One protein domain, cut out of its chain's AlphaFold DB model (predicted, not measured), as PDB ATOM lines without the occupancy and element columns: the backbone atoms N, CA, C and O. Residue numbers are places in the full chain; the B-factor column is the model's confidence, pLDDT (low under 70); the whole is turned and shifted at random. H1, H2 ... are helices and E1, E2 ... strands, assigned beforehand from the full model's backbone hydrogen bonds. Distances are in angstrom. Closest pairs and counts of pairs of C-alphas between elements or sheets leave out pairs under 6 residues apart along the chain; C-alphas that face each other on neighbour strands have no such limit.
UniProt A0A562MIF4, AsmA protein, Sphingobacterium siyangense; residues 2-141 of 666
ATOM      1  N   HIS A   2     133.440 154.276  96.693       91.00
ATOM      2  CA  HIS A   2     134.737 154.928  96.571       91.00
ATOM      3  C   HIS A   2     135.749 153.817  96.337       91.00
ATOM      4  O   HIS A   2     135.896 152.930  97.177       91.00
ATOM      5  N   ALA A   3     136.385 153.830  95.176       92.69
ATOM      6  CA  ALA A   3     137.413 152.877  94.808       92.69
ATOM      7  C   ALA A   3     138.576 153.630  94.166       92.69
ATOM      8  O   ALA A   3     138.392 154.411  93.235       92.69
ATOM      9  N   ASN A   4     139.776 153.384  94.673       95.31
ATOM     10  CA  ASN A   4     141.023 153.825  94.071       95.31
ATOM     11  C   ASN A   4     141.916 152.592  93.971       95.31
ATOM     12  O   ASN A   4     142.456 152.119  94.971       95.31
ATOM     13  N   ILE A   5     141.966 152.013  92.779       95.69
ATOM     14  CA  ILE A   5     142.599 150.732  92.506       95.69
ATOM     15  C   ILE A   5     143.778 151.001  91.591       95.69
ATOM     16  O   ILE A   5     143.604 151.512  90.491       95.69
ATOM     17  N   LYS A   6     144.969 150.605  92.029       95.69
ATOM     18  CA  LYS A   6     146.152 150.548  91.180       95.69
ATOM     19  C   LYS A   6     146.743 149.155  91.277       95.69
ATOM     20  O   LYS A   6     147.114 148.711  92.360       95.69
ATOM     21  N   SER A   7     146.783 148.458  90.153       94.88
ATOM     22  CA  SER A   7     147.125 147.047  90.092       94.88
ATOM     23  C   SER A   7     147.969 146.753  88.856       94.88
ATOM     24  O   SER A   7     147.619 147.179  87.756       94.88
ATOM     25  N   ASP A   8     149.061 146.021  89.052       95.75
ATOM     26  CA  ASP A   8     149.843 145.346  88.010       95.75
ATOM     27  C   ASP A   8     149.956 143.883  88.463       95.75
ATOM     28  O   ASP A   8     150.661 143.573  89.427       95.75
ATOM     29  N   LEU A   9     149.160 143.004  87.848       95.31
ATOM     30  CA  LEU A   9     149.062 141.594  88.216       95.31
ATOM     31  C   LEU A   9     149.558 140.702  87.086       95.31
ATOM     32  O   LEU A   9     149.122 140.790  85.936       95.31
ATOM     33  N   ASN A  10     150.403 139.748  87.464       96.38
ATOM     34  CA  ASN A  10     150.640 138.555  86.672       96.38
ATOM     35  C   ASN A  10     149.569 137.517  87.037       96.38
ATOM     36  O   ASN A  10     149.590 136.936  88.127       96.38
ATOM     37  N   LEU A  11     148.616 137.322  86.131       95.44
ATOM     38  CA  LEU A  11     147.466 136.459  86.341       95.44
ATOM     39  C   LEU A  11     147.836 134.973  86.385       95.44
ATOM     40  O   LEU A  11     147.185 134.227  87.108       95.44
ATOM     41  N   ASP A  12     148.902 134.550  85.698       94.00
ATOM     42  CA  ASP A  12     149.389 133.166  85.762       94.00
ATOM     43  C   ASP A  12     149.885 132.821  87.178       94.00
ATOM     44  O   ASP A  12     149.523 131.789  87.746       94.00
ATOM     45  N   LYS A  13     150.657 133.725  87.801       94.69
ATOM     46  CA  LYS A  13     151.105 133.580  89.199       94.69
ATOM     47  C   LYS A  13     149.936 133.609  90.181       94.69
ATOM     48  O   LYS A  13     149.939 132.860  91.158       94.69
ATOM     49  N   LEU A  14     148.948 134.468  89.933       93.69
ATOM     50  CA  LEU A  14     147.748 134.551  90.762       93.69
ATOM     51  C   LEU A  14     146.927 133.255  90.696       93.69
ATOM     52  O   LEU A  14     146.553 132.720  91.739       93.69
ATOM     53  N   HIS A  15     146.686 132.721  89.494       92.44
ATOM     54  CA  HIS A  15     145.965 131.461  89.299       92.44
ATOM     55  C   HIS A  15     146.679 130.287  89.980       92.44
ATOM     56  O   HIS A  15     146.046 129.552  90.739       92.44
ATOM     57  N   ALA A  16     148.002 130.180  89.805       92.31
ATOM     58  CA  ALA A  16     148.821 129.151  90.449       92.31
ATOM     59  C   ALA A  16     148.761 129.204  91.989       92.31
ATOM     60  O   ALA A  16     148.868 128.169  92.644       92.31
ATOM     61  N   SER A  17     148.571 130.398  92.560       93.44
ATOM     62  CA  SER A  17     148.534 130.606  94.014       93.44
ATOM     63  C   SER A  17     147.165 130.317  94.630       93.44
ATOM     64  O   SER A  17     147.094 129.820  95.749       93.44
ATOM     65  N   LEU A  18     146.078 130.647  93.925       91.88
ATOM     66  CA  LEU A  18     144.711 130.558  94.455       91.88
ATOM     67  C   LEU A  18     143.973 129.264  94.073       91.88
ATOM     68  O   LEU A  18     142.948 128.968  94.678       91.88
ATOM     69  N   GLN A  19     144.482 128.502  93.096       84.38
ATOM     70  CA  GLN A  19     143.984 127.172  92.705       84.38
ATOM     71  C   GLN A  19     142.460 127.095  92.506       84.38
ATOM     72  O   GLN A  19     141.772 126.249  93.076       84.38
ATOM     73  N   PHE A  20     141.910 127.980  91.673       88.38
ATOM     74  CA  PHE A  20     140.479 127.965  91.369       88.38
ATOM     75  C   PHE A  20     140.073 126.656  90.658       88.38
ATOM     76  O   PHE A  20     140.625 126.356  89.597       88.38
ATOM     77  N   PRO A  21     139.103 125.883  91.191       89.44
ATOM     78  CA  PRO A  21     138.758 124.563  90.652       89.44
ATOM     79  C   PRO A  21     137.918 124.632  89.369       89.44
ATOM     80  O   PRO A  21     137.982 123.736  88.530       89.44
ATOM     81  N   ASP A  22     137.130 125.694  89.201       93.88
ATOM     82  CA  ASP A  22     136.129 125.786  88.134       93.88
ATOM     83  C   ASP A  22     136.620 126.519  86.877       93.88
ATOM     84  O   ASP A  22     135.940 126.493  85.844       93.88
ATOM     85  N   PHE A  23     137.778 127.185  86.931       94.12
ATOM     86  CA  PHE A  23     138.310 127.966  85.815       94.12
ATOM     87  C   PHE A  23     139.815 128.239  85.926       94.12
ATOM     88  O   PHE A  23     140.394 128.243  87.011       94.12
ATOM     89  N   SER A  24     140.444 128.514  84.784       93.75
ATOM     90  CA  SER A  24     141.814 129.006  84.684       93.75
ATOM     91  C   SER A  24     141.881 130.323  83.927       93.75
ATOM     92  O   SER A  24     141.031 130.630  83.088       93.75
ATOM     93  N   PHE A  25     142.889 131.122  84.256       95.50
ATOM     94  CA  PHE A  25     143.135 132.415  83.637       95.50
ATOM     95  C   PHE A  25     144.629 132.749  83.686       95.50
ATOM     96  O   PHE A  25     145.358 132.196  84.506       95.50
ATOM     97  N   GLY A  26     145.083 133.627  82.796       95.94
ATOM     98  CA  GLY A  26     146.497 133.986  82.661       95.94
ATOM     99  C   GLY A  26     146.690 135.308  81.927       95.94
ATOM    100  O   GLY A  26     145.710 135.888  81.452       95.94
ATOM    101  N   GLY A  27     147.935 135.783  81.855       96.69
ATOM    102  CA  GLY A  27     148.317 137.040  81.205       96.69
ATOM    103  C   GLY A  27     148.744 138.156  82.165       96.69
ATOM    104  O   GLY A  27     148.782 137.999  83.389       96.69
ATOM    105  N   LYS A  28     149.077 139.322  81.604       97.44
ATOM    106  CA  LYS A  28     149.423 140.528  82.368       97.44
ATOM    107  C   LYS A  28     148.240 141.488  82.391       97.44
ATOM    108  O   LYS A  28     147.861 142.025  81.351       97.44
ATOM    109  N   TRP A  29     147.688 141.730  83.574       97.56
ATOM    110  CA  TRP A  29     146.542 142.610  83.774       97.56
ATOM    111  C   TRP A  29     146.942 143.847  84.568       97.56
ATOM    112  O   TRP A  29     147.466 143.744  85.675       97.56
ATOM    113  N   ASN A  30     146.677 145.019  84.001       97.69
ATOM    114  CA  ASN A  30     146.916 146.305  84.638       97.69
ATOM    115  C   ASN A  30     145.589 147.039  84.793       97.69
ATOM    116  O   ASN A  30     144.849 147.191  83.819       97.69
ATOM    117  N   LEU A  31     145.301 147.520  85.997       97.50
ATOM    118  CA  LEU A  31     144.121 148.324  86.293       97.50
ATOM    119  C   LEU A  31     144.543 149.559  87.083       97.50
ATOM    120  O   LEU A  31     145.064 149.438  88.188       97.50
ATOM    121  N   ASP A  32     144.286 150.732  86.521       98.12
ATOM    122  CA  ASP A  32     144.288 152.007  87.231       98.12
ATOM    123  C   ASP A  32     142.861 152.544  87.159       98.12
ATOM    124  O   ASP A  32     142.382 152.894  86.083       98.12
ATOM    125  N   ALA A  33     142.136 152.487  88.270       97.12
ATOM    126  CA  ALA A  33     140.735 152.859  88.323       97.12
ATOM    127  C   ALA A  33     140.455 153.735  89.535       97.12
ATOM    128  O   ALA A  33     140.648 153.328  90.681       97.12
ATOM    129  N   LYS A  34     139.917 154.918  89.270       97.44
ATOM    130  CA  LYS A  34     139.303 155.782  90.272       97.44
ATOM    131  C   LYS A  34     137.817 155.811  90.001       97.44
ATOM    132  O   LYS A  34     137.417 156.121  88.888       97.44
ATOM    133  N   ILE A  35     137.017 155.458  90.995       96.25
ATOM    134  CA  ILE A  35     135.562 155.463  90.906       96.25
ATOM    135  C   ILE A  35     135.027 156.114  92.172       96.25
ATOM    136  O   ILE A  35     135.343 155.665  93.276       96.25
ATOM    137  N   ASP A  36     134.220 157.154  92.015       95.62
ATOM    138  CA  ASP A  36     133.676 157.921  93.130       95.62
ATOM    139  C   ASP A  36     132.194 158.245  92.901       95.62
ATOM    140  O   ASP A  36     131.770 158.562  91.795       95.62
ATOM    141  N   GLY A  37     131.379 158.159  93.949       92.81
ATOM    142  CA  GLY A  37     129.961 158.499  93.906       92.81
ATOM    143  C   GLY A  37     129.037 157.287  93.929       92.81
ATOM    144  O   GLY A  37     129.381 156.199  94.400       92.81
ATOM    145  N   THR A  38     127.796 157.479  93.496       89.81
ATOM    146  CA  THR A  38     126.729 156.482  93.646       89.81
ATOM    147  C   THR A  38     126.138 156.110  92.297       89.81
ATOM    148  O   THR A  38     125.843 156.970  91.471       89.81
ATOM    149  N   TYR A  39     125.942 154.808  92.087       89.75
ATOM    150  CA  TYR A  39     125.019 154.331  91.069       89.75
ATOM    151  C   TYR A  39     123.640 154.241  91.707       89.75
ATOM    152  O   TYR A  39     123.462 153.516  92.688       89.75
ATOM    153  N   ALA A  40     122.679 154.968  91.160       89.75
ATOM    154  CA  ALA A  40     121.299 154.896  91.596       89.75
ATOM    155  C   ALA A  40     120.394 154.775  90.378       89.75
ATOM    156  O   ALA A  40     120.584 155.450  89.363       89.75
ATOM    157  N   LYS A  41     119.375 153.933  90.503       91.19
ATOM    158  CA  LYS A  41     118.222 153.960  89.617       91.19
ATOM    159  C   LYS A  41     117.095 154.693  90.319       91.19
ATOM    160  O   LYS A  41     116.933 154.568  91.531       91.19
ATOM    161  N   ALA A  42     116.324 155.447  89.558       89.50
ATOM    162  CA  ALA A  42     115.091 156.036  90.042       89.50
ATOM    163  C   ALA A  42     113.969 155.741  89.058       89.50
ATOM    164  O   ALA A  42     114.193 155.410  87.892       89.50
ATOM    165  N   ILE A  43     112.746 155.875  89.546       91.00
ATOM    166  CA  ILE A  43     111.551 155.825  88.721       91.00
ATOM    167  C   ILE A  43     111.156 157.267  88.435       91.00
ATOM    168  O   ILE A  43     111.044 158.087  89.345       91.00
ATOM    169  N   ARG A  44     110.946 157.586  87.161       88.50
ATOM    170  CA  ARG A  44     110.293 158.831  86.751       88.50
ATOM    171  C   ARG A  44     108.996 158.505  86.043       88.50
ATOM    172  O   ARG A  44     108.878 157.475  85.386       88.50
ATOM    173  N   GLN A  45     108.045 159.419  86.122       87.19
ATOM    174  CA  GLN A  45     106.834 159.344  85.323       87.19
ATOM    175  C   GLN A  45     107.082 160.022  83.973       87.19
ATOM    176  O   GLN A  45     107.418 161.207  83.928       87.19
ATOM    177  N   VAL A  46     106.946 159.273  82.879       80.25
ATOM    178  CA  VAL A  46     107.109 159.774  81.506       80.25
ATOM    179  C   VAL A  46     105.817 159.712  80.709       80.25
ATOM    180  O   VAL A  46     104.912 158.919  80.979       80.25
ATOM    181  N   GLY A  47     105.759 160.565  79.689       80.88
ATOM    182  CA  GLY A  47     104.610 160.671  78.804       80.88
ATOM    183  C   GLY A  47     103.397 161.301  79.487       80.88
ATOM    184  O   GLY A  47     103.404 161.650  80.668       80.88
ATOM    185  N   LEU A  48     102.328 161.459  78.710       80.88
ATOM    186  CA  LEU A  48     101.089 162.075  79.186       80.88
ATOM    187  C   LEU A  48     100.434 161.236  80.287       80.88
ATOM    188  O   LEU A  48      99.988 161.780  81.290       80.88
ATOM    189  N   GLN A  49     100.474 159.912  80.140       75.44
ATOM    190  CA  GLN A  49      99.909 158.939  81.079       75.44
ATOM    191  C   GLN A  49     100.713 158.770  82.374       75.44
ATOM    192  O   GLN A  49     100.363 157.912  83.179       75.44
ATOM    193  N   LYS A  50     101.803 159.531  82.572       80.25
ATOM    194  CA  LYS A  50     102.674 159.427  83.753       80.25
ATOM    195  C   LYS A  50     103.130 157.988  84.038       80.25
ATOM    196  O   LYS A  50     103.191 157.561  85.189       80.25
ATOM    197  N   ARG A  51     103.451 157.232  82.987       75.94
ATOM    198  CA  ARG A  51     103.892 155.844  83.144       75.94
ATOM    199  C   ARG A  51     105.246 155.810  83.828       75.94
ATOM    200  O   ARG A  51     106.117 156.623  83.521       75.94
ATOM    201  N   GLU A  52     105.411 154.864  84.735       83.12
ATOM    202  CA  GLU A  52     106.676 154.644  85.418       83.12
ATOM    203  C   GLU A  52     107.722 154.140  84.424       83.12
ATOM    204  O   GLU A  52     107.528 153.149  83.722       83.12
ATOM    205  N   GLN A  53     108.833 154.862  84.348       82.62
ATOM    206  CA  GLN A  53     110.026 154.460  83.628       82.62
ATOM    207  C   GLN A  53     111.188 154.450  84.613       82.62
ATOM    208  O   GLN A  53     111.540 155.484  85.189       82.62
ATOM    209  N   GLU A  54     111.802 153.283  84.771       88.56
ATOM    210  CA  GLU A  54     113.084 153.162  85.451       88.56
ATOM    211  C   GLU A  54     114.170 153.834  84.595       88.56
ATOM    212  O   GLU A  54     114.256 153.625  83.383       88.56
ATOM    213  N   TYR A  55     114.993 154.674  85.215       87.00
ATOM    214  CA  TYR A  55     116.145 155.297  84.573       87.00
ATOM    215  C   TYR A  55     117.333 155.340  85.535       87.00
ATOM    216  O   TYR A  55     117.181 155.275  86.755       87.00
ATOM    217  N   VAL A  56     118.535 155.464  84.976       86.56
ATOM    218  CA  VAL A  56     119.754 155.665  85.763       86.56
ATOM    219  C   VAL A  56     119.781 157.117  86.247       86.56
ATOM    220  O   VAL A  56     119.899 158.037  85.438       86.56
ATOM    221  N   ALA A  57     119.608 157.315  87.554       86.12
ATOM    222  CA  ALA A  57     119.506 158.620  88.204       86.12
ATOM    223  C   ALA A  57     120.871 159.239  88.497       86.12
ATOM    224  O   ALA A  57     121.032 160.453  88.411       86.12
ATOM    225  N   SER A  58     121.849 158.397  88.810       89.19
ATOM    226  CA  SER A  58     123.240 158.793  88.954       89.19
ATOM    227  C   SER A  58     124.143 157.647  88.530       89.19
ATOM    228  O   SER A  58     123.811 156.471  88.708       89.19
ATOM    229  N   ILE A  59     125.293 158.008  87.977       90.94
ATOM    230  CA  ILE A  59     126.434 157.116  87.822       90.94
ATOM    231  C   ILE A  59     127.605 157.713  88.604       90.94
ATOM    232  O   ILE A  59     127.679 158.936  88.749       90.94
ATOM    233  N   PRO A  60     128.489 156.877  89.168       93.81
ATOM    234  CA  PRO A  60     129.713 157.379  89.771       93.81
ATOM    235  C   PRO A  60     130.575 158.059  88.702       93.81
ATOM    236  O   PRO A  60     130.565 157.635  87.547       93.81
ATOM    237  N   THR A  61     131.361 159.059  89.097       96.38
ATOM    238  CA  THR A  61     132.497 159.482  88.278       96.38
ATOM    239  C   THR A  61     133.472 158.320  88.185       96.38
ATOM    240  O   THR A  61     133.613 157.518  89.118       96.38
ATOM    241  N   PHE A  62     134.145 158.203  87.049       96.12
ATOM    242  CA  PHE A  62     135.156 157.178  86.876       96.12
ATOM    243  C   PHE A  62     136.288 157.641  85.967       96.12
ATOM    244  O   PHE A  62     136.084 158.384  85.015       96.12
ATOM    245  N   ASP A  63     137.495 157.177  86.253       97.50
ATOM    246  CA  ASP A  63     138.652 157.225  85.366       97.50
ATOM    247  C   ASP A  63     139.294 155.844  85.448       97.50
ATOM    248  O   ASP A  63     139.876 155.479  86.470       97.50
ATOM    249  N   ILE A  64     139.055 155.033  84.422       97.75
ATOM    250  CA  ILE A  64     139.413 153.621  84.364       97.75
ATOM    251  C   ILE A  64     140.335 153.433  83.174       97.75
ATOM    252  O   ILE A  64     139.932 153.607  82.026       97.75
ATOM    253  N   LYS A  65     141.553 152.992  83.451       98.31
ATOM    254  CA  LYS A  65     142.504 152.492  82.469       98.31
ATOM    255  C   LYS A  65     142.748 151.032  82.769       98.31
ATOM    256  O   LYS A  65     143.236 150.674  83.841       98.31
ATOM    257  N   ASN A  66     142.393 150.176  81.826       98.00
ATOM    258  CA  ASN A  66     142.537 148.746  81.989       98.00
ATOM    259  C   ASN A  66     143.204 148.134  80.767       98.00
ATOM    260  O   ASN A  66     142.777 148.348  79.639       98.00
ATOM    261  N   THR A  67     144.273 147.384  80.995       98.25
ATOM    262  CA  THR A  67     144.999 146.691  79.935       98.25
ATOM    263  C   THR A  67     145.132 145.225  80.297       98.25
ATOM    264  O   THR A  67     145.501 144.899  81.426       98.25
ATOM    265  N   LEU A  68     144.874 144.353  79.333       98.00
ATOM    266  CA  LEU A  68     145.195 142.936  79.410       98.00
ATOM    267  C   LEU A  68     146.086 142.590  78.221       98.00
ATOM    268  O   LEU A  68     145.764 142.947  77.091       98.00
ATOM    269  N   VAL A  69     147.199 141.909  78.479       96.88
ATOM    270  CA  VAL A  69     148.127 141.406  77.457       96.88
ATOM    271  C   VAL A  69     148.334 139.915  77.685       96.88
ATOM    272  O   VAL A  69     148.415 139.478  78.834       96.88
ATOM    273  N   ASP A  70     148.398 139.144  76.597       95.31
ATOM    274  CA  ASP A  70     148.533 137.679  76.616       95.31
ATOM    275  C   ASP A  70     147.495 136.983  77.510       95.31
ATOM    276  O   ASP A  70     147.752 135.943  78.120       95.31
ATOM    277  N   GLY A  71     146.307 137.583  77.599       96.94
ATOM    278  CA  GLY A  71     145.219 137.116  78.433       96.94
ATOM    279  C   GLY A  71     144.699 135.759  77.980       96.94
ATOM    280  O   GLY A  71     144.528 135.515  76.784       96.94
ATOM    281  N   LYS A  72     144.410 134.893  78.947       95.75
ATOM    282  CA  LYS A  72     143.797 133.578  78.729       95.75
ATOM    283  C   LYS A  72     142.662 133.373  79.711       95.75
ATOM    284  O   LYS A  72     142.750 133.838  80.847       95.75
ATOM    285  N   PHE A  73     141.627 132.654  79.298       95.81
ATOM    286  CA  PHE A  73     140.535 132.263  80.186       95.81
ATOM    287  C   PHE A  73     139.900 130.948  79.735       95.81
ATOM    288  O   PHE A  73     139.549 130.799  78.568       95.81
ATOM    289  N   LYS A  74     139.694 130.000  80.650       95.31
ATOM    290  CA  LYS A  74     139.013 128.733  80.361       95.31
ATOM    291  C   LYS A  74     138.159 128.298  81.542       95.31
ATOM    292  O   LYS A  74     138.637 128.224  82.666       95.31
ATOM    293  N   LEU A  75     136.911 127.931  81.275       94.75
ATOM    294  CA  LEU A  75     136.058 127.255  82.252       94.75
ATOM    295  C   LEU A  75     136.369 125.756  82.243       94.75
ATOM    296  O   LEU A  75     136.399 125.146  81.175       94.75
ATOM    297  N   ALA A  76     136.539 125.143  83.415       93.75
ATOM    298  CA  ALA A  76     136.891 123.725  83.542       93.75
ATOM    299  C   ALA A  76     135.852 122.796  82.889       93.75
ATOM    300  O   ALA A  76     136.191 121.757  82.332       93.75
ATOM    301  N   LYS A  77     134.578 123.208  82.912       94.75
ATOM    302  CA  LYS A  77     133.447 122.468  82.331       94.75
ATOM    303  C   LYS A  77     133.360 122.562  80.806       94.75
ATOM    304  O   LYS A  77     132.514 121.895  80.218       94.75
ATOM    305  N   LEU A  78     134.173 123.407  80.169       94.69
ATOM    306  CA  LEU A  78     134.124 123.645  78.732       94.69
ATOM    307  C   LEU A  78     135.372 123.089  78.031       94.69
ATOM    308  O   LEU A  78     136.480 123.153  78.571       94.69
ATOM    309  N   PRO A  79     135.220 122.543  76.813       94.00
ATOM    310  CA  PRO A  79     136.330 121.910  76.110       94.00
ATOM    311  C   PRO A  79     137.408 122.914  75.680       94.00
ATOM    312  O   PRO A  79     138.582 122.550  75.617       94.00
ATOM    313  N   GLN A  80     137.028 124.163  75.399       95.06
ATOM    314  CA  GLN A  80     137.896 125.203  74.843       95.06
ATOM    315  C   GLN A  80     137.894 126.456  75.724       95.06
ATOM    316  O   GLN A  80     136.990 126.663  76.534       95.06
ATOM    317  N   GLY A  81     138.933 127.276  75.581       93.00
ATOM    318  CA  GLY A  81     139.069 128.561  76.257       93.00
ATOM    319  C   GLY A  81     139.202 129.716  75.268       93.00
ATOM    320  O   GLY A  81     139.233 129.533  74.053       93.00
ATOM    321  N   LEU A  82     139.276 130.920  75.818       93.38
ATOM    322  CA  LEU A  82     139.777 132.103  75.142       93.38
ATOM    323  C   LEU A  82     141.306 132.081  75.269       93.38
ATOM    324  O   LEU A  82     141.841 132.282  76.362       93.38
ATOM    325  N   ASP A  83     142.001 131.798  74.169       85.19
ATOM    326  CA  ASP A  83     143.448 131.534  74.187       85.19
ATOM    327  C   ASP A  83     144.292 132.798  74.018       85.19
ATOM    328  O   ASP A  83     145.482 132.806  74.343       85.19
ATOM    329  N   LYS A  84     143.690 133.857  73.464       92.00
ATOM    330  CA  LYS A  84     144.332 135.155  73.273       92.00
ATOM    331  C   LYS A  84     143.329 136.256  73.547       92.00
ATOM    332  O   LYS A  84     142.376 136.432  72.792       92.00
ATOM    333  N   ILE A  85     143.561 137.000  74.614       96.81
ATOM    334  CA  ILE A  85     142.801 138.186  74.971       96.81
ATOM    335  C   ILE A  85     143.811 139.305  75.169       96.81
ATOM    336  O   ILE A  85     144.635 139.263  76.080       96.81
ATOM    337  N   ALA A  86     143.741 140.312  74.318       97.94
ATOM    338  CA  ALA A  86     144.465 141.550  74.506       97.94
ATOM    339  C   ALA A  86     143.511 142.716  74.306       97.94
ATOM    340  O   ALA A  86     142.714 142.708  73.365       97.94
ATOM    341  N   TYR A  87     143.570 143.696  75.198       98.00
ATOM    342  CA  TYR A  87     142.870 144.953  75.000       98.00
ATOM    343  C   TYR A  87     143.475 146.076  75.832       98.00
ATOM    344  O   TYR A  87     144.063 145.836  76.891       98.00
ATOM    345  N   ARG A  88     143.211 147.309  75.400       98.31
ATOM    346  CA  ARG A  88     143.453 148.534  76.160       98.31
ATOM    347  C   ARG A  88     142.195 149.390  76.190       98.31
ATOM    348  O   ARG A  88     141.829 150.026  75.202       98.31
ATOM    349  N   LEU A  89     141.551 149.391  77.349       97.94
ATOM    350  CA  LEU A  89     140.353 150.151  77.665       97.94
ATOM    351  C   LEU A  89     140.728 151.427  78.420       97.94
ATOM    352  O   LEU A  89     141.443 151.380  79.421       97.94
ATOM    353  N   GLU A  90     140.165 152.541  77.983       98.12
ATOM    354  CA  GLU A  90     140.086 153.789  78.724       98.12
ATOM    355  C   GLU A  90     138.621 154.209  78.803       98.12
ATOM    356  O   GLU A  90     137.947 154.350  77.784       98.12
ATOM    357  N   ALA A  91     138.107 154.391  80.009       97.12
ATOM    358  CA  ALA A  91     136.760 154.879  80.235       97.12
ATOM    359  C   ALA A  91     136.828 156.019  81.244       97.12
ATOM    360  O   ALA A  91     137.439 155.877  82.302       97.12
ATOM    361  N   LYS A  92     136.211 157.150  80.917       96.50
ATOM    362  CA  LYS A  92     136.231 158.335  81.766       96.50
ATOM    363  C   LYS A  92     134.874 159.019  81.803       96.50
ATOM    364  O   LYS A  92     134.344 159.362  80.754       96.50
ATOM    365  N   ASP A  93     134.388 159.290  83.002       94.50
ATOM    366  CA  ASP A  93     133.277 160.187  83.301       94.50
ATOM    367  C   ASP A  93     133.728 161.176  84.393       94.50
ATOM    368  O   ASP A  93     133.910 160.773  85.547       94.50
ATOM    369  N   PRO A  94     133.968 162.453  84.042       92.25
ATOM    370  CA  PRO A  94     134.511 163.437  84.971       92.25
ATOM    371  C   PRO A  94     133.475 164.031  85.935       92.25
ATOM    372  O   PRO A  94     133.873 164.591  86.955       92.25
ATOM    373  N   ASP A  95     132.182 163.975  85.609       91.62
ATOM    374  CA  ASP A  95     131.132 164.746  86.290       91.62
ATOM    375  C   ASP A  95     129.921 163.902  86.728       91.62
ATOM    376  O   ASP A  95     128.982 164.437  87.322       91.62
ATOM    377  N   GLY A  96     129.945 162.587  86.482       89.50
ATOM    378  CA  GLY A  96     128.871 161.662  86.845       89.50
ATOM    379  C   GLY A  96     127.672 161.777  85.905       89.50
ATOM    380  O   GLY A  96     126.572 161.315  86.228       89.50
ATOM    381  N   GLN A  97     127.846 162.440  84.758       87.56
ATOM    382  CA  GLN A  97     126.833 162.563  83.729       87.56
ATOM    383  C   GLN A  97     127.217 161.693  82.540       87.56
ATOM    384  O   GLN A  97     128.136 161.997  81.786       87.56
ATOM    385  N   LEU A  98     126.394 160.678  82.259       83.88
ATOM    386  CA  LEU A  98     126.613 159.749  81.141       83.88
ATOM    387  C   LEU A  98     126.841 160.455  79.793       83.88
ATOM    388  O   LEU A  98     127.517 159.926  78.922       83.88
ATOM    389  N   LYS A  99     126.291 161.663  79.622       88.12
ATOM    390  CA  LYS A  99     126.471 162.499  78.427       88.12
ATOM    391  C   LYS A  99     127.921 162.950  78.207       88.12
ATOM    392  O   LYS A  99     128.332 163.036  77.054       88.12
ATOM    393  N   SER A 100     128.647 163.236  79.288       88.69
ATOM    394  CA  SER A 100     130.047 163.680  79.304       88.69
ATOM    395  C   SER A 100     131.037 162.510  79.321       88.69
ATOM    396  O   SER A 100     132.246 162.724  79.211       88.69
ATOM    397  N   ALA A 101     130.539 161.280  79.480       92.56
ATOM    398  CA  ALA A 101     131.372 160.094  79.527       92.56
ATOM    399  C   ALA A 101     132.072 159.833  78.183       92.56
ATOM    400  O   ALA A 101     131.593 160.180  77.103       92.56
ATOM    401  N   SER A 102     133.208 159.159  78.261       95.81
ATOM    402  CA  SER A 102     133.978 158.681  77.123       95.81
ATOM    403  C   SER A 102     134.420 157.249  77.379       95.81
ATOM    404  O   SER A 102     134.762 156.885  78.505       95.81
ATOM    405  N   ILE A 103     134.381 156.423  76.342       96.81
ATOM    406  CA  ILE A 103     134.817 155.029  76.379       96.81
ATOM    407  C   ILE A 103     135.624 154.783  75.113       96.81
ATOM    408  O   ILE A 103     135.138 155.021  74.013       96.81
ATOM    409  N   ALA A 104     136.849 154.304  75.260       97.75
ATOM    410  CA  ALA A 104     137.742 153.959  74.172       97.75
ATOM    411  C   ALA A 104     138.379 152.599  74.443       97.75
ATOM    412  O   ALA A 104     139.030 152.388  75.459       97.75
ATOM    413  N   ILE A 105     138.213 151.678  73.508       97.88
ATOM    414  CA  ILE A 105     139.010 150.466  73.404       97.88
ATOM    415  C   ILE A 105     139.975 150.723  72.254       97.88
ATOM    416  O   ILE A 105     139.590 150.646  71.087       97.88
ATOM    417  N   HIS A 106     141.199 151.119  72.588       96.88
ATOM    418  CA  HIS A 106     142.198 151.568  71.611       96.88
ATOM    419  C   HIS A 106     142.788 150.428  70.788       96.88
ATOM    420  O   HIS A 106     143.221 150.625  69.658       96.88
ATOM    421  N   ASP A 107     142.816 149.247  71.382       95.56
ATOM    422  CA  ASP A 107     143.164 147.995  70.747       95.56
ATOM    423  C   ASP A 107     142.354 146.902  71.439       95.56
ATOM    424  O   ASP A 107     142.197 146.895  72.660       95.56
ATOM    425  N   ILE A 108     141.776 146.014  70.641       97.62
ATOM    426  CA  ILE A 108     141.186 144.756  71.077       97.62
ATOM    427  C   ILE A 108     141.655 143.669  70.125       97.62
ATOM    428  O   ILE A 108     141.728 143.869  68.914       97.62
ATOM    429  N   SER A 109     141.990 142.517  70.683       97.56
ATOM    430  CA  SER A 109     142.301 141.293  69.967       97.56
ATOM    431  C   SER A 109     141.893 140.126  70.852       97.56
ATOM    432  O   SER A 109     142.608 139.751  71.780       97.56
ATOM    433  N   VAL A 110     140.729 139.557  70.569       96.56
ATOM    434  CA  VAL A 110     140.198 138.382  71.260       96.56
ATOM    435  C   VAL A 110     140.107 137.252  70.255       96.56
ATOM    436  O   VAL A 110     139.557 137.451  69.175       96.56
ATOM    437  N   GLN A 111     140.634 136.080  70.597       95.50
ATOM    438  CA  GLN A 111     140.577 134.891  69.756       95.50
ATOM    439  C   GLN A 111     140.220 133.650  70.581       95.50
ATOM    440  O   GLN A 111     140.786 133.412  71.651       95.50
ATOM    441  N   ALA A 112     139.320 132.834  70.035       94.31
ATOM    442  CA  ALA A 112     139.022 131.489  70.515       94.31
ATOM    443  C   ALA A 112     138.720 130.579  69.326       94.31
ATOM    444  O   ALA A 112     137.790 130.841  68.556       94.31
ATOM    445  N   LEU A 113     139.499 129.506  69.163       92.88
ATOM    446  CA  LEU A 113     139.495 128.708  67.934       92.88
ATOM    447  C   LEU A 113     139.739 129.621  66.707       92.88
ATOM    448  O   LEU A 113     140.696 130.399  66.683       92.88
ATOM    449  N   ASN A 114     138.848 129.556  65.715       92.56
ATOM    450  CA  ASN A 114     138.866 130.404  64.520       92.56
ATOM    451  C   ASN A 114     138.051 131.699  64.686       92.56
ATOM    452  O   ASN A 114     137.999 132.506  63.763       92.56
ATOM    453  N   ASN A 115     137.414 131.899  65.842       96.25
ATOM    454  CA  ASN A 115     136.604 133.078  66.124       96.25
ATOM    455  C   ASN A 115     137.499 134.210  66.600       96.25
ATOM    456  O   ASN A 115     138.373 133.981  67.443       96.25
ATOM    457  N   TYR A 116     137.253 135.425  66.124       96.75
ATOM    458  CA  TYR A 116     138.002 136.581  66.586       96.75
ATOM    459  C   TYR A 116     137.190 137.873  66.601       96.75
ATOM    460  O   TYR A 116     136.257 138.061  65.825       96.75
ATOM    461  N   ILE A 117     137.638 138.799  67.446       97.12
ATOM    462  CA  ILE A 117     137.348 140.231  67.374       97.12
ATOM    463  C   ILE A 117     138.695 140.941  67.373       97.12
ATOM    464  O   ILE A 117     139.537 140.649  68.221       97.12
ATOM    465  N   LYS A 118     138.905 141.880  66.456       97.94
ATOM    466  CA  LYS A 118     140.093 142.730  66.453       97.94
ATOM    467  C   LYS A 118     139.784 144.145  65.990       97.94
ATOM    468  O   LYS A 118     138.908 144.321  65.148       97.94
ATOM    469  N   GLY A 119     140.534 145.122  66.486       98.12
ATOM    470  CA  GLY A 119     140.421 146.510  66.041       98.12
ATOM    471  C   GLY A 119     140.354 147.505  67.188       98.12
ATOM    472  O   GLY A 119     140.988 147.289  68.218       98.12
ATOM    473  N   PHE A 120     139.591 148.580  67.008       98.38
ATOM    474  CA  PHE A 120     139.369 149.608  68.021       98.38
ATOM    475  C   PHE A 120     137.973 150.225  67.900       98.38
ATOM    476  O   PHE A 120     137.344 150.201  66.839       98.38
ATOM    477  N   ILE A 121     137.498 150.812  68.995       97.69
ATOM    478  CA  ILE A 121     136.272 151.607  69.030       97.69
ATOM    479  C   ILE A 121     136.371 152.664  70.123       97.69
ATOM    480  O   ILE A 121     136.794 152.372  71.237       97.69
ATOM    481  N   SER A 122     135.949 153.887  69.834       97.44
ATOM    482  CA  SER A 122     135.776 154.927  70.835       97.44
ATOM    483  C   SER A 122     134.485 155.704  70.635       97.44
ATOM    484  O   SER A 122     134.040 155.940  69.512       97.44
ATOM    485  N   ILE A 123     133.893 156.090  71.761       96.50
ATOM    486  CA  ILE A 123     132.787 157.028  71.875       96.50
ATOM    487  C   ILE A 123     133.231 158.103  72.861       96.50
ATOM    488  O   ILE A 123     133.473 157.794  74.025       96.50
ATOM    489  N   THR A 124     133.380 159.349  72.413       92.62
ATOM    490  CA  THR A 124     133.959 160.426  73.246       92.62
ATOM    491  C   THR A 124     132.954 161.478  73.709       92.62
ATOM    492  O   THR A 124     133.318 162.364  74.473       92.62
ATOM    493  N   ASP A 125     131.717 161.415  73.220       87.25
ATOM    494  CA  ASP A 125     130.615 162.313  73.584       87.25
ATOM    495  C   ASP A 125     129.307 161.537  73.373       87.25
ATOM    496  O   ASP A 125     129.018 161.159  72.241       87.25
ATOM    497  N   PHE A 126     128.526 161.274  74.427       88.50
ATOM    498  CA  PHE A 126     127.235 160.567  74.325       88.50
ATOM    499  C   PHE A 126     126.050 161.506  74.056       88.50
ATOM    500  O   PHE A 126     124.939 161.042  73.794       88.50
ATOM    501  N   ASN A 127     126.253 162.824  74.099       84.44
ATOM    502  CA  ASN A 127     125.250 163.813  73.718       84.44
ATOM    503  C   ASN A 127     125.213 164.014  72.195       84.44
ATOM    504  O   ASN A 127     124.136 164.028  71.600       84.44
ATOM    505  N   LYS A 128     126.383 164.132  71.558       84.75
ATOM    506  CA  LYS A 128     126.556 164.216  70.097       84.75
ATOM    507  C   LYS A 128     127.289 162.992  69.547       84.75
ATOM    508  O   LYS A 128     128.171 163.166  68.718       84.75
ATOM    509  N   ILE A 129     126.954 161.798  70.054       91.31
ATOM    510  CA  ILE A 129     127.523 160.468  69.731       91.31
ATOM    511  C   ILE A 129     128.722 160.554  68.771       91.31
ATOM    512  O   ILE A 129     128.567 160.446  67.551       91.31
ATOM    513  N   ALA A 130     129.899 160.832  69.333       94.44
ATOM    514  CA  ALA A 130     131.145 160.992  68.588       94.44
ATOM    515  C   ALA A 130     131.871 159.648  68.525       94.44
ATOM    516  O   ALA A 130     132.422 159.218  69.535       94.44
ATOM    517  N   VAL A 131     131.849 158.985  67.369       96.69
ATOM    518  CA  VAL A 131     132.354 157.620  67.173       96.69
ATOM    519  C   VAL A 131     133.645 157.630  66.363       96.69
ATOM    520  O   VAL A 131     133.768 158.362  65.381       96.69
ATOM    521  N   ASN A 132     134.588 156.768  66.730       97.88
ATOM    522  CA  ASN A 132     135.715 156.386  65.884       97.88
ATOM    523  C   ASN A 132     135.981 154.882  66.034       97.88
ATOM    524  O   ASN A 132     136.214 154.410  67.141       97.88
ATOM    525  N   SER A 133     135.930 154.116  64.949       97.88
ATOM    526  CA  SER A 133     136.036 152.656  64.986       97.88
ATOM    527  C   SER A 133     136.578 152.069  63.687       97.88
ATOM    528  O   SER A 133     136.257 152.551  62.601       97.88
ATOM    529  N   ASP A 134     137.354 150.999  63.835       98.38
ATOM    530  CA  ASP A 134     137.687 150.003  62.813       98.38
ATOM    531  C   ASP A 134     137.701 148.667  63.554       98.38
ATOM    532  O   ASP A 134     138.637 148.370  64.297       98.38
ATOM    533  N   LEU A 135     136.608 147.919  63.452       97.94
ATOM    534  CA  LEU A 135     136.396 146.667  64.161       97.94
ATOM    535  C   LEU A 135     136.070 145.563  63.165       97.94
ATOM    536  O   LEU A 135     135.160 145.674  62.346       97.94
ATOM    537  N   LYS A 136     136.796 144.457  63.281       98.50
ATOM    538  CA  LYS A 136     136.605 143.253  62.480       98.50
ATOM    539  C   LYS A 136     136.308 142.092  63.399       98.50
ATOM    540  O   LYS A 136     137.065 141.837  64.334       98.50
ATOM    541  N   ALA A 137     135.252 141.361  63.097       98.00
ATOM    542  CA  ALA A 137     134.906 140.161  63.822       98.00
ATOM    543  C   ALA A 137     134.505 139.044  62.865       98.00
ATOM    544  O   ALA A 137     133.895 139.300  61.830       98.00
ATOM    545  N   SER A 138     134.869 137.817  63.218       98.12
ATOM    546  CA  SER A 138     134.457 136.613  62.505       98.12
ATOM    547  C   SER A 138     134.121 135.544  63.530       98.12
ATOM    548  O   SER A 138     134.908 135.291  64.446       98.12
ATOM    549  N   PHE A 139     132.942 134.946  63.404       97.06
ATOM    550  CA  PHE A 139     132.441 133.939  64.322       97.06
ATOM    551  C   PHE A 139     131.811 132.777  63.571       97.06
ATOM    552  O   PHE A 139     130.945 132.959  62.725       97.06
ATOM    553  N   ASN A 140     132.155 131.567  63.975       97.44
ATOM    554  CA  ASN A 140     131.298 130.410  63.845       97.44
ATOM    555  C   ASN A 140     130.473 130.287  65.132       97.44
ATOM    556  O   ASN A 140     130.979 129.855  66.168       97.44
ATOM    557  N   LEU A 141     129.194 130.660  65.092       96.12
ATOM    558  CA  LEU A 141     128.347 130.711  66.288       96.12
ATOM    559  C   LEU A 141     128.217 129.349  66.991       96.12
ATOM    560  O   LEU A 141     128.077 129.299  68.214       96.12
TER     561      LEU A 141
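Overview. This is residues 2 to 141 of the 666 residues of the protein "AsmA protein" of Sphingobacterium siyangense (UniProt A0A562MIF4). One large sheet of seven strands is folded along its length into an open trough, as E2, E5, E6, E7, E8 and E9 each bend part way along. A two-strand hairpin, E3 and E4, reaches out like an arm from one end of the strands, and the short helix H1 sits at one edge beside E2. You have 140 printed residues with one named helix and nine named strands, in the order E1 H1 E2 E3 E4 E5 E6 E7 E8 E9; the class is mostly strand. The large sheet is antiparallel, in the order E1, E2, E5, E6, E7, E8, E9. The whole is loose, with a radius of gyration of the C-alphas of 18.9 A, and elongated, spanning 55 by 35 by 29 A.

Along the chain. Find C-alpha 2 at (134.737, 154.928, 96.571), where E1, residues 2 to 10, begins. H1 takes residues 11 to 18, and E2, residues 23 to 36, spans 31.2 A. Next come E3, residues 40 to 46, and E4, residues 51 to 58. E5, residues 61 to 75, is the longest strand by residues and spans 33.0 A. E6 is residues 82 to 93, 30.0 A, E7 is 102 to 112, 28.4 A, and E8 is 115 to 123. E9, residues 130 to 140, spans 30.9 A and ends at C-alpha 140, at (131.298, 130.410, 63.845).

Arrangement. Start at edge strand E1, antiparallel to E2, with N 5 and O 33 at 2.8 A. E2 bends by 92 degrees at residue 27, and its antiparallel neighbour E5 bends by 90 degrees at residue 70; look there for N 30 and O 67 at 2.8 A. From E5 a meander, each strand the antiparallel neighbour of the one before, runs through E6, E7, E8 and E9: N 64 and O 91, N 86 and O 109, N 105 and O 121, and N 118 and O 136 are each 2.8 A apart. H1 is on the sheet, at a height of 6.5 A and over none of its strands; its closest C-alpha pair with E2 is Asp 12 and Gly 26, 4.3 A. In H1 every O i to N i+4 pair is within hydrogen-bond range. The hairpin E3 and E4 has N 44 and O 53 at 2.9 A, and E4 runs on into E5 at 93 degrees. E3 and E9 are apart.

Size, cuts and confidence. The C-alphas farthest apart are those of Ala 16 and Leu 48, 59.1 A. The printed part has no cut, no link is long, and no printed residue is under 70 in pLDDT.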